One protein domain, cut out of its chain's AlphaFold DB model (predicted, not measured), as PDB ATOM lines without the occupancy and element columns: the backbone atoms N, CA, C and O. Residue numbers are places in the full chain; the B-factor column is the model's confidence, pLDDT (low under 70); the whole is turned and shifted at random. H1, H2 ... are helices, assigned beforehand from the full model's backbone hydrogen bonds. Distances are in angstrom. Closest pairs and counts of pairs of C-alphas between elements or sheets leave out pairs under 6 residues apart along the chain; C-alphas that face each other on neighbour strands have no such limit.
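This is residues 995 to 1036 and 1045 to 1104 of the 1684 residues of a protein of Ajellomyces capsulatus (strain G186AR / H82 / ATCC MYA-2454 / RMSCC 2432) (UniProt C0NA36). Four helices lie roughly side by side as a small four-sided bundle: H1 and H4 stand at opposite corners, H2 and H3 at the other two. H2, the longest, runs the same way as H4, and H1 and H3 run against them; residues 995 to 1021, a long stretch with no named element, loop past the end where H2 finishes. The printed part has 102 residues and four named helices, H1 to H4 along the chain, with no named strand; its class is all helix. It is compact, with a radius of gyration of the C-alphas of 13.4 A and spans of 41 by 31 by 19 A.

H2, residues 1045 to 1063, touches H4, residues 1090 to 1102, at a shallow tilt of 19 degrees, the same way; their closest C-alphas, of Gly 1063 and Ile 1099, are 5.8 A apart. H3, residues 1072 to 1086, and H4 form a helical hairpin: they touch at a shallow tilt of 25 degrees, opposite ways, with the closest C-alphas, of Phe 1085 and Arg 1093, 4.8 A apart. H2, H3 and H4 form an up and down bundle, each running against the one before. H2 and H3 are close but not clearly touching, the closest C-alphas, of Leu 1059 and Val 1081, being 7.7 A apart. H1, residues 1022 to 1030, touches H2, which meets it with residues 1054 to 1058 alone; the closest C-alphas, of Leu 1026 and Ala 1058, are 5.7 A apart. H1 also touches H3, with the C-alphas of Leu 1030 and Leu 1080 closest at 6.4 A. H1 and H4 are apart. Every O i to N i+4 pair is within hydrogen-bond range in H1 and H4, but 13 of 15 in H2 and 8 of 11 in H3.

H2 is 27.2 A long, from C-alpha 1045 at (188.048, 293.558, 151.205). H3 is 23.4 A and H4 18.3 A, ending at C-alpha 1102 at (217.857, 288.265, 154.267). H1 is 12.2 A, from C-alpha 1022 at (208.684, 275.049, 144.835).

The two C-alphas farthest apart, of Ala 996 and Asn 1036, are 43.5 A apart. Residues 1037 to 1044 are not printed, with 12.2 A between C-alphas 1036 and 1045 across the cut. The link from H3 to H4 is tight and that from H2 to H3 is short. The model's pLDDT is under 70 in residues 995 to 1012, 1032 to 1036, 1045 to 1046 and 1067 to 1071.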
ATOM      1  N   LYS A 995     218.580 272.429 162.928       49.35
ATOM      2  CA  LYS A 995     219.953 272.895 163.152       49.35
ATOM      3  C   LYS A 995     220.022 273.445 164.570       49.35
ATOM      4  O   LYS A 995     219.328 274.408 164.885       49.35
ATOM      5  N   ALA A 996     220.829 272.817 165.420       41.33
ATOM      6  CA  ALA A 996     221.034 273.290 166.784       41.33
ATOM      7  C   ALA A 996     221.621 274.715 166.769       41.33
ATOM      8  O   ALA A 996     222.556 274.978 166.015       41.33
ATOM      9  N   GLY A 997     221.063 275.615 167.585       44.24
ATOM     10  CA  GLY A 997     221.512 277.009 167.714       44.24
ATOM     11  C   GLY A 997     220.901 278.011 166.723       44.24
ATOM     12  O   GLY A 997     221.169 279.200 166.843       44.24
ATOM     13  N   CYS A 998     220.061 277.585 165.770       44.08
ATOM     14  CA  CYS A 998     219.297 278.509 164.921       44.08
ATOM     15  C   CYS A 998     217.876 278.717 165.468       44.08
ATOM     16  O   CYS A 998     217.163 277.742 165.713       44.08
ATOM     17  N   SER A 999     217.433 279.972 165.586       44.52
ATOM     18  CA  SER A 999     216.043 280.319 165.913       44.52
ATOM     19  C   SER A 999     215.086 279.939 164.777       44.52
ATOM     20  O   SER A 999     215.455 280.001 163.604       44.52
ATOM     21  N   VAL A1000     213.853 279.544 165.112       44.49
ATOM     22  CA  VAL A1000     212.775 279.298 164.135       44.49
ATOM     23  C   VAL A1000     212.390 280.613 163.446       44.49
ATOM     24  O   VAL A1000     212.299 281.642 164.108       44.49
ATOM     25  N   GLY A1001     212.152 280.579 162.133       53.32
ATOM     26  CA  GLY A1001     211.928 281.761 161.304       53.32
ATOM     27  C   GLY A1001     213.207 282.524 160.953       53.32
ATOM     28  O   GLY A1001     214.314 281.970 160.975       53.32
ATOM     29  N   LEU A1002     213.018 283.805 160.625       53.06
ATOM     30  CA  LEU A1002     214.091 284.781 160.459       53.06
ATOM     31  C   LEU A1002     214.852 284.954 161.786       53.06
ATOM     32  O   LEU A1002     214.246 285.185 162.831       53.06
ATOM     33  N   GLY A1003     216.176 284.822 161.742       54.56
ATOM     34  CA  GLY A1003     217.057 284.893 162.909       54.56
ATOM     35  C   GLY A1003     217.745 286.244 163.115       54.56
ATOM     36  O   GLY A1003     217.532 287.206 162.370       54.56
ATOM     37  N   GLY A1004     218.600 286.286 164.142       55.98
ATOM     38  CA  GLY A1004     219.364 287.463 164.568       55.98
ATOM     39  C   GLY A1004     218.571 288.416 165.471       55.98
ATOM     40  O   GLY A1004     217.349 288.330 165.559       55.98
ATOM     41  N   ASN A1005     219.261 289.364 166.115       55.67
ATOM     42  CA  ASN A1005     218.670 290.297 167.096       55.67
ATOM     43  C   ASN A1005     217.507 291.149 166.548       55.67
ATOM     44  O   ASN A1005     216.727 291.690 167.325       55.67
ATOM     45  N   PHE A1006     217.396 291.274 165.222       57.66
ATOM     46  CA  PHE A1006     216.360 292.056 164.540       57.66
ATOM     47  C   PHE A1006     215.442 291.223 163.624       57.66
ATOM     48  O   PHE A1006     214.546 291.785 162.993       57.66
ATOM     49  N   GLY A1007     215.644 289.899 163.537       64.49
ATOM     50  CA  GLY A1007     214.816 289.018 162.704       64.49
ATOM     51  C   GLY A1007     214.984 289.241 161.197       64.49
ATOM     52  O   GLY A1007     213.995 289.232 160.472       64.49
ATOM     53  N   SER A1008     216.214 289.456 160.719       68.17
ATOM     54  CA  SER A1008     216.518 289.728 159.299       68.17
ATOM     55  C   SER A1008     217.522 288.741 158.689       68.17
ATOM     56  O   SER A1008     217.964 288.932 157.556       68.17
ATOM     57  N   GLU A1009     217.910 287.690 159.415       67.33
ATOM     58  CA  GLU A1009     218.790 286.631 158.905       67.33
ATOM     59  C   GLU A1009     217.989 285.418 158.418       67.33
ATOM     60  O   GLU A1009     217.012 285.025 159.051       67.33
ATOM     61  N   LEU A1010     218.416 284.784 157.320       63.87
ATOM     62  CA  LEU A1010     217.781 283.564 156.806       63.87
ATOM     63  C   LEU A1010     217.870 282.412 157.816       63.87
ATOM     64  O   LEU A1010     218.961 282.062 158.273       63.87
ATOM     65  N   GLY A1011     216.753 281.716 158.039       63.97
ATOM     66  CA  GLY A1011     216.705 280.490 158.840       63.97
ATOM     67  C   GLY A1011     217.597 279.375 158.278       63.97
ATOM     68  O   GLY A1011     218.178 278.596 159.033       63.97
ATOM     69  N   SER A1012     217.790 279.339 156.949       68.35
ATOM     70  CA  SER A1012     218.739 278.455 156.249       68.35
ATOM     71  C   SER A1012     218.525 276.953 156.518       68.35
ATOM     72  O   SER A1012     219.488 276.204 156.758       68.35
ATOM     73  N   ARG A1013     217.268 276.494 156.485       74.21
ATOM     74  CA  ARG A1013     216.855 275.122 156.845       74.21
ATOM     75  C   ARG A1013     216.294 274.293 155.693       74.21
ATOM     76  O   ARG A1013     216.348 273.063 155.783       74.21
ATOM     77  N   ILE A1014     215.798 274.919 154.627       79.70
ATOM     78  CA  ILE A1014     215.150 274.243 153.497       79.70
ATOM     79  C   ILE A1014     216.014 274.360 152.242       79.70
ATOM     80  O   ILE A1014     216.304 275.448 151.747       79.70
ATOM     81  N   ILE A1015     216.405 273.208 151.699       78.50
ATOM     82  CA  ILE A1015     217.102 273.112 150.412       78.50
ATOM     83  C   ILE A1015     216.033 273.099 149.324       78.50
ATOM     84  O   ILE A1015     215.401 272.068 149.099       78.50
ATOM     85  N   PHE A1016     215.818 274.237 148.668       84.92
ATOM     86  CA  PHE A1016     214.743 274.397 147.685       84.92
ATOM     87  C   PHE A1016     214.867 273.411 146.518       84.92
ATOM     88  O   PHE A1016     213.865 272.849 146.090       84.92
ATOM     89  N   GLN A1017     216.092 273.080 146.095       76.11
ATOM     90  CA  GLN A1017     216.348 272.119 145.015       76.11
ATOM     91  C   GLN A1017     215.849 270.700 145.326       76.11
ATOM     92  O   GLN A1017     215.679 269.901 144.416       76.11
ATOM     93  N   LYS A1018     215.606 270.367 146.602       74.37
ATOM     94  CA  LYS A1018     215.037 269.070 146.998       74.37
ATOM     95  C   LYS A1018     213.559 268.940 146.604       74.37
ATOM     96  O   LYS A1018     213.045 267.826 146.554       74.37
ATOM     97  N   TYR A1019     212.878 270.056 146.356       86.67
ATOM     98  CA  TYR A1019     211.446 270.091 146.106       86.67
ATOM     99  C   TYR A1019     211.152 270.766 144.754       86.67
ATOM    100  O   TYR A1019     210.905 271.974 144.708       86.67
ATOM    101  N   PRO A1020     211.194 270.008 143.641       83.58
ATOM    102  CA  PRO A1020     210.864 270.527 142.314       83.58
ATOM    103  C   PRO A1020     209.460 271.145 142.289       83.58
ATOM    104  O   PRO A1020     208.539 270.583 142.880       83.58
ATOM    105  N   GLY A1021     209.293 272.288 141.621       88.51
ATOM    106  CA  GLY A1021     208.030 273.036 141.601       88.51
ATOM    107  C   GLY A1021     207.886 274.081 142.716       88.51
ATOM    108  O   GLY A1021     206.940 274.868 142.691       88.51
ATOM    109  N   LEU A1022     208.797 274.121 143.703       92.34
ATOM    110  CA  LEU A1022     208.684 275.049 144.835       92.34
ATOM    111  C   LEU A1022     208.762 276.518 144.416       92.34
ATOM    112  O   LEU A1022     208.011 277.346 144.923       92.34
ATOM    113  N   ILE A1023     209.693 276.848 143.522       89.47
ATOM    114  CA  ILE A1023     209.894 278.224 143.060       89.47
ATOM    115  C   ILE A1023     208.684 278.681 142.246       89.47
ATOM    116  O   ILE A1023     208.221 279.805 142.411       89.47
ATOM    117  N   GLU A1024     208.145 277.798 141.412       90.87
ATOM    118  CA  GLU A1024     206.946 278.023 140.616       90.87
ATOM    119  C   GLU A1024     205.726 278.253 141.514       90.87
ATOM    120  O   GLU A1024     204.974 279.201 141.294       90.87
ATOM    121  N   LEU A1025     205.573 277.454 142.573       93.34
ATOM    122  CA  LEU A1025     204.527 277.636 143.576       93.34
ATOM    123  C   LEU A1025     204.666 278.976 144.314       93.34
ATOM    124  O   LEU A1025     203.688 279.704 144.478       93.34
ATOM    125  N   LEU A1026     205.879 279.327 144.749       93.57
ATOM    126  CA  LEU A1026     206.145 280.612 145.401       93.57
ATOM    127  C   LEU A1026     205.853 281.785 144.460       93.57
ATOM    128  O   LEU A1026     205.260 282.772 144.886       93.57
ATOM    129  N   ALA A1027     206.211 281.664 143.181       90.75
ATOM    130  CA  ALA A1027     205.875 282.658 142.172       90.75
ATOM    131  C   ALA A1027     204.355 282.815 142.028       90.75
ATOM    132  O   ALA A1027     203.879 283.942 142.003       90.75
ATOM    133  N   GLN A1028     203.586 281.724 142.013       89.09
ATOM    134  CA  GLN A1028     202.118 281.778 141.965       89.09
ATOM    135  C   GLN A1028     201.502 282.413 143.221       89.09
ATOM    136  O   GLN A1028     200.556 283.190 143.116       89.09
ATOM    137  N   LEU A1029     202.037 282.117 144.409       90.88
ATOM    138  CA  LEU A1029     201.561 282.695 145.673       90.88
ATOM    139  C   LEU A1029     201.881 284.192 145.812       90.88
ATOM    140  O   LEU A1029     201.164 284.900 146.520       90.88
ATOM    141  N   LEU A1030     202.947 284.660 145.155       90.20
ATOM    142  CA  LEU A1030     203.398 286.056 145.167       90.20
ATOM    143  C   LEU A1030     202.937 286.869 143.939       90.20
ATOM    144  O   LEU A1030     203.098 288.092 143.935       90.20
ATOM    145  N   GLN A1031     202.382 286.225 142.907       75.11
ATOM    146  CA  GLN A1031     201.813 286.889 141.728       75.11
ATOM    147  C   GLN A1031     200.561 287.718 142.083       75.11
ATOM    148  O   GLN A1031     199.887 287.481 143.084       75.11
ATOM    149  N   ASP A1032     200.266 288.712 141.240       63.67
ATOM    150  CA  ASP A1032     199.177 289.697 141.359       63.67
ATOM    151  C   ASP A1032     199.210 290.618 142.597       63.67
ATOM    152  O   ASP A1032     198.271 290.594 143.416       63.67
ATOM    153  N   PRO A1033     200.220 291.513 142.707       57.09
ATOM    154  CA  PRO A1033     200.253 292.561 143.722       57.09
ATOM    155  C   PRO A1033     198.917 293.296 143.763       57.09
ATOM    156  O   PRO A1033     198.319 293.580 142.724       57.09
ATOM    157  N   ILE A1034     198.429 293.589 144.966       56.66
ATOM    158  CA  ILE A1034     197.172 294.313 145.160       56.66
ATOM    159  C   ILE A1034     197.270 295.649 144.409       56.66
ATOM    160  O   ILE A1034     197.991 296.555 144.830       56.66
ATOM    161  N   VAL A1035     196.576 295.759 143.273       52.93
ATOM    162  CA  VAL A1035     196.514 297.002 142.506       52.93
ATOM    163  C   VAL A1035     195.645 297.973 143.298       52.93
ATOM    164  O   VAL A1035     194.526 297.638 143.682       52.93
ATOM    165  N   ASN A1036     196.168 299.172 143.552       50.21
ATOM    166  CA  ASN A1036     195.457 300.271 144.213       50.21
ATOM    167  C   ASN A1036     194.361 300.863 143.304       50.21
ATOM    168  O   ASN A1036     194.316 302.079 143.108       50.21
ATOM    169  N   LEU A1045     187.511 293.917 149.885       67.24
ATOM    170  CA  LEU A1045     188.048 293.558 151.205       67.24
ATOM    171  C   LEU A1045     188.342 292.055 151.330       67.24
ATOM    172  O   LEU A1045     189.356 291.667 151.911       67.24
ATOM    173  N   TRP A1046     187.469 291.202 150.783       69.28
ATOM    174  CA  TRP A1046     187.653 289.748 150.847       69.28
ATOM    175  C   TRP A1046     188.795 289.287 149.932       69.28
ATOM    176  O   TRP A1046     189.597 288.452 150.348       69.28
ATOM    177  N   GLU A1047     188.922 289.870 148.734       75.24
ATOM    178  CA  GLU A1047     190.040 289.605 147.815       75.24
ATOM    179  C   GLU A1047     191.373 290.001 148.450       75.24
ATOM    180  O   GLU A1047     192.345 289.248 148.383       75.24
ATOM    181  N   LEU A1048     191.402 291.153 149.126       79.21
ATOM    182  CA  LEU A1048     192.567 291.621 149.866       79.21
ATOM    183  C   LEU A1048     192.973 290.645 150.981       79.21
ATOM    184  O   LEU A1048     194.162 290.352 151.117       79.21
ATOM    185  N   SER A1049     192.010 290.120 151.748       81.14
ATOM    186  CA  SER A1049     192.265 289.123 152.804       81.14
ATOM    187  C   SER A1049     192.906 287.861 152.231       81.14
ATOM    188  O   SER A1049     193.975 287.458 152.678       81.14
ATOM    189  N   ILE A1050     192.306 287.285 151.183       83.73
ATOM    190  CA  ILE A1050     192.792 286.049 150.550       83.73
ATOM    191  C   ILE A1050     194.203 286.231 149.984       83.73
ATOM    192  O   ILE A1050     195.073 285.387 150.196       83.73
ATOM    193  N   LYS A1051     194.461 287.346 149.294       83.08
ATOM    194  CA  LYS A1051     195.799 287.652 148.771       83.08
ATOM    195  C   LYS A1051     196.824 287.797 149.895       83.08
ATOM    196  O   LYS A1051     197.907 287.230 149.817       83.08
ATOM    197  N   THR A1052     196.468 288.501 150.967       85.27
ATOM    198  CA  THR A1052     197.346 288.686 152.131       85.27
ATOM    199  C   THR A1052     197.686 287.349 152.800       85.27
ATOM    200  O   THR A1052     198.851 287.081 153.089       85.27
ATOM    201  N   GLU A1053     196.687 286.483 152.988       86.69
ATOM    202  CA  GLU A1053     196.832 285.143 153.575       86.69
ATOM    203  C   GLU A1053     197.698 284.195 152.720       86.69
ATOM    204  O   GLU A1053     198.281 283.260 153.263       86.69
ATOM    205  N   ARG A1054     197.832 284.439 151.407       89.70
ATOM    206  CA  ARG A1054     198.729 283.693 150.500       89.70
ATOM    207  C   ARG A1054     200.177 284.172 150.541       89.70
ATOM    208  O   ARG A1054     201.097 283.359 150.460       89.70
ATOM    209  N   VAL A1055     200.383 285.480 150.678       92.04
ATOM    210  CA  VAL A1055     201.721 286.083 150.646       92.04
ATOM    211  C   VAL A1055     202.525 285.725 151.898       92.04
ATOM    212  O   VAL A1055     203.705 285.406 151.781       92.04
ATOM    213  N   PHE A1056     201.914 285.722 153.089       91.64
ATOM    214  CA  PHE A1056     202.641 285.427 154.332       91.64
ATOM    215  C   PHE A1056     203.313 284.042 154.349       91.64
ATOM    216  O   PHE A1056     204.517 283.999 154.602       91.64
ATOM    217  N   PRO A1057     202.623 282.927 154.030       91.54
ATOM    218  CA  PRO A1057     203.253 281.606 153.990       91.54
ATOM    219  C   PRO A1057     204.368 281.500 152.946       91.54
ATOM    220  O   PRO A1057     205.378 280.847 153.192       91.54
ATOM    221  N   ALA A1058     204.213 282.164 151.794       93.54
ATOM    222  CA  ALA A1058     205.243 282.189 150.760       93.54
ATOM    223  C   ALA A1058     206.504 282.918 151.237       93.54
ATOM    224  O   ALA A1058     207.612 282.402 151.101       93.54
ATOM    225  N   LEU A1059     206.336 284.100 151.836       93.28
ATOM    226  CA  LEU A1059     207.444 284.863 152.399       93.28
ATOM    227  C   LEU A1059     208.132 284.108 153.547       93.28
ATOM    228  O   LEU A1059     209.358 284.029 153.565       93.28
ATOM    229  N   GLU A1060     207.361 283.496 154.447       90.76
ATOM    230  CA  GLU A1060     207.897 282.687 155.546       90.76
ATOM    231  C   GLU A1060     208.733 281.512 155.013       90.76
ATOM    232  O   GLU A1060     209.855 281.292 155.468       90.76
ATOM    233  N   LEU A1061     208.246 280.814 153.980       91.85
ATOM    234  CA  LEU A1061     208.956 279.704 153.345       91.85
ATOM    235  C   LEU A1061     210.255 280.150 152.650       91.85
ATOM    236  O   LEU A1061     211.250 279.425 152.690       91.85
ATOM    237  N   ILE A1062     210.283 281.351 152.055       91.69
ATOM    238  CA  ILE A1062     211.513 281.960 151.516       91.69
ATOM    239  C   ILE A1062     212.508 282.264 152.639       91.69
ATOM    240  O   ILE A1062     213.701 282.017 152.469       91.69
ATOM    241  N   GLY A1063     212.037 282.725 153.799       87.06
ATOM    242  CA  GLY A1063     212.879 283.000 154.970       87.06
ATOM    243  C   GLY A1063     213.628 281.769 155.487       87.06
ATOM    244  O   GLY A1063     214.678 281.887 156.119       87.06
ATOM    245  N   GLU A1064     213.131 280.575 155.169       85.67
ATOM    246  CA  GLU A1064     213.731 279.287 155.520       85.67
ATOM    247  C   GLU A1064     214.734 278.758 154.481       85.67
ATOM    248  O   GLU A1064     215.402 277.743 154.723       85.67
ATOM    249  N   LYS A1065     214.865 279.420 153.327       83.81
ATOM    250  CA  LYS A1065     215.701 278.982 152.205       83.81
ATOM    251  C   LYS A1065     217.179 278.914 152.584       83.81
ATOM    252  O   LYS A1065     217.744 279.832 153.171       83.81
ATOM    253  N   VAL A1066     217.843 277.836 152.173       71.70
ATOM    254  CA  VAL A1066     219.309 277.783 152.114       71.70
ATOM    255  C   VAL A1066     219.782 278.613 150.906       71.70
ATOM    256  O   VAL A1066     219.338 278.333 149.784       71.70
ATOM    257  N   PRO A1067     220.668 279.615 151.093       65.98
ATOM    258  CA  PRO A1067     221.201 280.428 149.996       65.98
ATOM    259  C   PRO A1067     221.718 279.574 148.834       65.98
ATOM    260  O   PRO A1067     222.396 278.566 149.050       65.98
ATOM    261  N   SER A1068     221.381 279.965 147.601       62.31
ATOM    262  CA  SER A1068     221.839 279.237 146.415       62.31
ATOM    263  C   SER A1068     223.244 279.686 146.015       62.31
ATOM    264  O   SER A1068     223.622 280.846 146.192       62.31
ATOM    265  N   PHE A1069     224.037 278.769 145.451       54.88
ATOM    266  CA  PHE A1069     225.380 279.113 144.977       54.88
ATOM    267  C   PHE A1069     225.342 279.950 143.690       54.88
ATOM    268  O   PHE A1069     225.989 280.996 143.640       54.88
ATOM    269  N   SER A1070     224.560 279.532 142.678       61.50
ATOM    270  CA  SER A1070     224.440 280.270 141.407       61.50
ATOM    271  C   SER A1070     223.843 281.665 141.594       61.50
ATOM    272  O   SER A1070     224.104 282.558 140.792       61.50
ATOM    273  N   GLY A1071     223.053 281.863 142.655       65.73
ATOM    274  CA  GLY A1071     222.352 283.111 142.941       65.73
ATOM    275  C   GLY A1071     221.164 283.371 142.012       65.73
ATOM    276  O   GLY A1071     220.456 284.354 142.209       65.73
ATOM    277  N   ASP A1072     220.912 282.516 141.018       72.57
ATOM    278  CA  ASP A1072     219.842 282.726 140.035       72.57
ATOM    279  C   ASP A1072     218.450 282.602 140.671       72.57
ATOM    280  O   ASP A1072     217.577 283.430 140.413       72.57
ATOM    281  N   GLU A1073     218.267 281.641 141.583       76.03
ATOM    282  CA  GLU A1073     217.046 281.534 142.395       76.03
ATOM    283  C   GLU A1073     216.863 282.771 143.279       76.03
ATOM    284  O   GLU A1073     215.763 283.309 143.382       76.03
ATOM    285  N   ASP A1074     217.947 283.249 143.896       80.71
ATOM    286  CA  ASP A1074     217.907 284.390 144.810       80.71
ATOM    287  C   ASP A1074     217.579 285.685 144.050       80.71
ATOM    288  O   ASP A1074     216.831 286.521 144.551       80.71
ATOM    289  N   LYS A1075     218.053 285.840 142.806       85.34
ATOM    290  CA  LYS A1075     217.654 286.944 141.914       85.34
ATOM    291  C   LYS A1075     216.159 286.907 141.603       85.34
ATOM    292  O   LYS A1075     215.498 287.933 141.741       85.34
ATOM    293  N   LEU A1076     215.622 285.748 141.216       87.73
ATOM    294  CA  LEU A1076     214.196 285.606 140.913       87.73
ATOM    295  C   LEU A1076     213.324 285.888 142.145       87.73
ATOM    296  O   LEU A1076     212.364 286.650 142.061       87.73
ATOM    297  N   LEU A1077     213.685 285.328 143.303       90.88
ATOM    298  CA  LEU A1077     212.973 285.568 144.558       90.88
ATOM    299  C   LEU A1077     213.045 287.041 144.974       90.88
ATOM    300  O   LEU A1077     212.027 287.597 145.376       90.88
ATOM    301  N   LYS A1078     214.197 287.707 144.813       92.03
ATOM    302  CA  LYS A1078     214.322 289.153 145.058       92.03
ATOM    303  C   LYS A1078     213.359 289.967 144.195       92.03
ATOM    304  O   LYS A1078     212.729 290.876 144.725       92.03
ATOM    305  N   ILE A1079     213.195 289.626 142.913       91.84
ATOM    306  CA  ILE A1079     212.227 290.294 142.023       91.84
ATOM    307  C   ILE A1079     210.796 290.106 142.552       91.84
ATOM    308  O   ILE A1079     210.070 291.081 142.729       91.84
ATOM    309  N   LEU A1080     210.403 288.869 142.874       92.07
ATOM    310  CA  LEU A1080     209.057 288.555 143.374       92.07
ATOM    311  C   LEU A1080     208.742 289.227 144.723       92.07
ATOM    312  O   LEU A1080     207.624 289.688 144.948       92.07
ATOM    313  N   VAL A1081     209.726 289.285 145.622       94.17
ATOM    314  CA  VAL A1081     209.596 289.901 146.950       94.17
ATOM    315  C   VAL A1081     209.572 291.427 146.847       94.17
ATOM    316  O   VAL A1081     208.782 292.063 147.544       94.17
ATOM    317  N   PHE A1082     210.379 292.019 145.962       93.28
ATOM    318  CA  PHE A1082     210.400 293.466 145.724       93.28
ATOM    319  C   PHE A1082     209.030 293.996 145.280       93.28
ATOM    320  O   PHE A1082     208.583 295.040 145.758       93.28
ATOM    321  N   GLU A1083     208.300 293.233 144.461       90.76
ATOM    322  CA  GLU A1083     206.930 293.573 144.056       90.76
ATOM    323  C   GLU A1083     205.948 293.700 145.235       90.76
ATOM    324  O   GLU A1083     204.927 294.376 145.108       90.76
ATOM    325  N   GLN A1084     206.251 293.117 146.401       92.63
ATOM    326  CA  GLN A1084     205.413 293.219 147.602       92.63
ATOM    327  C   GLN A1084     205.643 294.516 148.393       92.63
ATOM    328  O   GLN A1084     204.820 294.870 149.244       92.63
ATOM    329  N   PHE A1085     206.698 295.284 148.091       92.96
ATOM    330  CA  PHE A1085     207.002 296.537 148.797       92.96
ATOM    331  C   PHE A1085     205.906 297.586 148.599       92.96
ATOM    332  O   PHE A1085     205.677 298.409 149.478       92.96
ATOM    333  N   ARG A1086     205.174 297.541 147.479       91.19
ATOM    334  CA  ARG A1086     204.058 298.458 147.185       91.19
ATOM    335  C   ARG A1086     202.723 298.066 147.823       91.19
ATOM    336  O   ARG A1086     201.758 298.821 147.687       91.19
ATOM    337  N   SER A1087     202.659 296.926 148.518       90.60
ATOM    338  CA  SER A1087     201.428 296.415 149.133       90.60
ATOM    339  C   SER A1087     200.783 297.455 150.060       90.60
ATOM    340  O   SER A1087     201.498 298.131 150.809       90.60
ATOM    341  N   PRO A1088     199.444 297.599 150.074       88.51
ATOM    342  CA  PRO A1088     198.759 298.453 151.041       88.51
ATOM    343  C   PRO A1088     198.845 297.911 152.477       88.51
ATOM    344  O   PRO A1088     198.763 298.692 153.425       88.51
ATOM    345  N   VAL A1089     199.083 296.607 152.654       90.30
ATOM    346  CA  VAL A1089     199.169 295.959 153.969       90.30
ATOM    347  C   VAL A1089     200.570 296.138 154.551       90.30
ATOM    348  O   VAL A1089     201.545 295.604 154.025       90.30
ATOM    349  N   TRP A1090     200.674 296.862 155.671       91.28
ATOM    350  CA  TRP A1090     201.950 297.117 156.351       91.28
ATOM    351  C   TRP A1090     202.724 295.833 156.643       91.28
ATOM    352  O   TRP A1090     203.892 295.743 156.277       91.28
ATOM    353  N   GLY A1091     202.074 294.832 157.248       91.70
ATOM    354  CA  GLY A1091     202.731 293.579 157.633       91.70
ATOM    355  C   GLY A1091     203.370 292.838 156.454       91.70
ATOM    356  O   GLY A1091     204.445 292.270 156.608       91.70
ATOM    357  N   VAL A1092     202.771 292.915 155.258       92.76
ATOM    358  CA  VAL A1092     203.352 292.343 154.032       92.76
ATOM    359  C   VAL A1092     204.600 293.113 153.611       92.76
ATOM    360  O   VAL A1092     205.620 292.491 153.321       92.76
ATOM    361  N   ARG A1093     204.561 294.454 153.609       94.19
ATOM    362  CA  ARG A1093     205.744 295.278 153.296       94.19
ATOM    363  C   ARG A1093     206.885 295.017 154.270       94.19
ATOM    364  O   ARG A1093     208.026 294.872 153.861       94.19
ATOM    365  N   GLU A1094     206.571 294.945 155.556       93.95
ATOM    366  CA  GLU A1094     207.562 294.737 156.605       93.95
ATOM    367  C   GLU A1094     208.200 293.348 156.521       93.95
ATOM    368  O   GLU A1094     209.422 293.222 156.567       93.95
ATOM    369  N   HIS A1095     207.387 292.305 156.339       92.88
ATOM    370  CA  HIS A1095     207.882 290.941 156.202       92.88
ATOM    371  C   HIS A1095     208.674 290.766 154.896       92.88
ATOM    372  O   HIS A1095     209.778 290.231 154.921       92.88
ATOM    373  N   SER A1096     208.178 291.274 153.762       94.91
ATOM    374  CA  SER A1096     208.906 291.220 152.482       94.91
ATOM    375  C   SER A1096     210.228 291.985 152.529       94.91
ATOM    376  O   SER A1096     211.227 291.486 152.023       94.91
ATOM    377  N   ALA A1097     210.277 293.144 153.188       95.76
ATOM    378  CA  ALA A1097     211.507 293.899 153.401       95.76
ATOM    379  C   ALA A1097     212.561 293.093 154.178       95.76
ATOM    380  O   ALA A1097     213.719 293.048 153.761       95.76
ATOM    381  N   ARG A1098     212.167 292.403 155.260       92.66
ATOM    382  CA  ARG A1098     213.071 291.501 156.001       92.66
ATOM    383  C   ARG A1098     213.550 290.341 155.138       92.66
ATOM    384  O   ARG A1098     214.740 290.042 155.130       92.66
ATOM    385  N   ILE A1099     212.647 289.719 154.377       92.40
ATOM    386  CA  ILE A1099     212.992 288.611 153.478       92.40
ATOM    387  C   ILE A1099     213.971 289.067 152.399       92.40
ATOM    388  O   ILE A1099     214.996 288.418 152.203       92.40
ATOM    389  N   TYR A1100     213.722 290.200 151.745       94.28
ATOM    390  CA  TYR A1100     214.639 290.749 150.750       94.28
ATOM    391  C   TYR A1100     216.013 291.016 151.367       94.28
ATOM    392  O   TYR A1100     217.020 290.552 150.836       94.28
ATOM    393  N   ALA A1101     216.053 291.699 152.517       90.80
ATOM    394  CA  ALA A1101     217.290 291.952 153.242       90.80
ATOM    395  C   ALA A1101     218.014 290.647 153.597       90.80
ATOM    396  O   ALA A1101     219.236 290.601 153.505       90.80
ATOM    397  N   SER A1102     217.290 289.580 153.945       84.53
ATOM    398  CA  SER A1102     217.857 288.265 154.267       84.53
ATOM    399  C   SER A1102     218.467 287.546 153.051       84.53
ATOM    400  O   SER A1102     219.436 286.806 153.208       84.53
ATOM    401  N   LEU A1103     217.964 287.809 151.836       87.30
ATOM    402  CA  LEU A1103     218.491 287.262 150.576       87.30
ATOM    403  C   LEU A1103     219.794 287.941 150.116       87.30
ATOM    404  O   LEU A1103     220.433 287.452 149.185       87.30
ATOM    405  N   LEU A1104     220.192 289.058 150.737       85.60
ATOM    406  CA  LEU A1104     221.453 289.743 150.444       85.60
ATOM    407  C   LEU A1104     222.627 289.073 151.164       85.60
ATOM    408  O   LEU A1104     222.565 288.789 152.369       85.60
TER     409      LEU A1104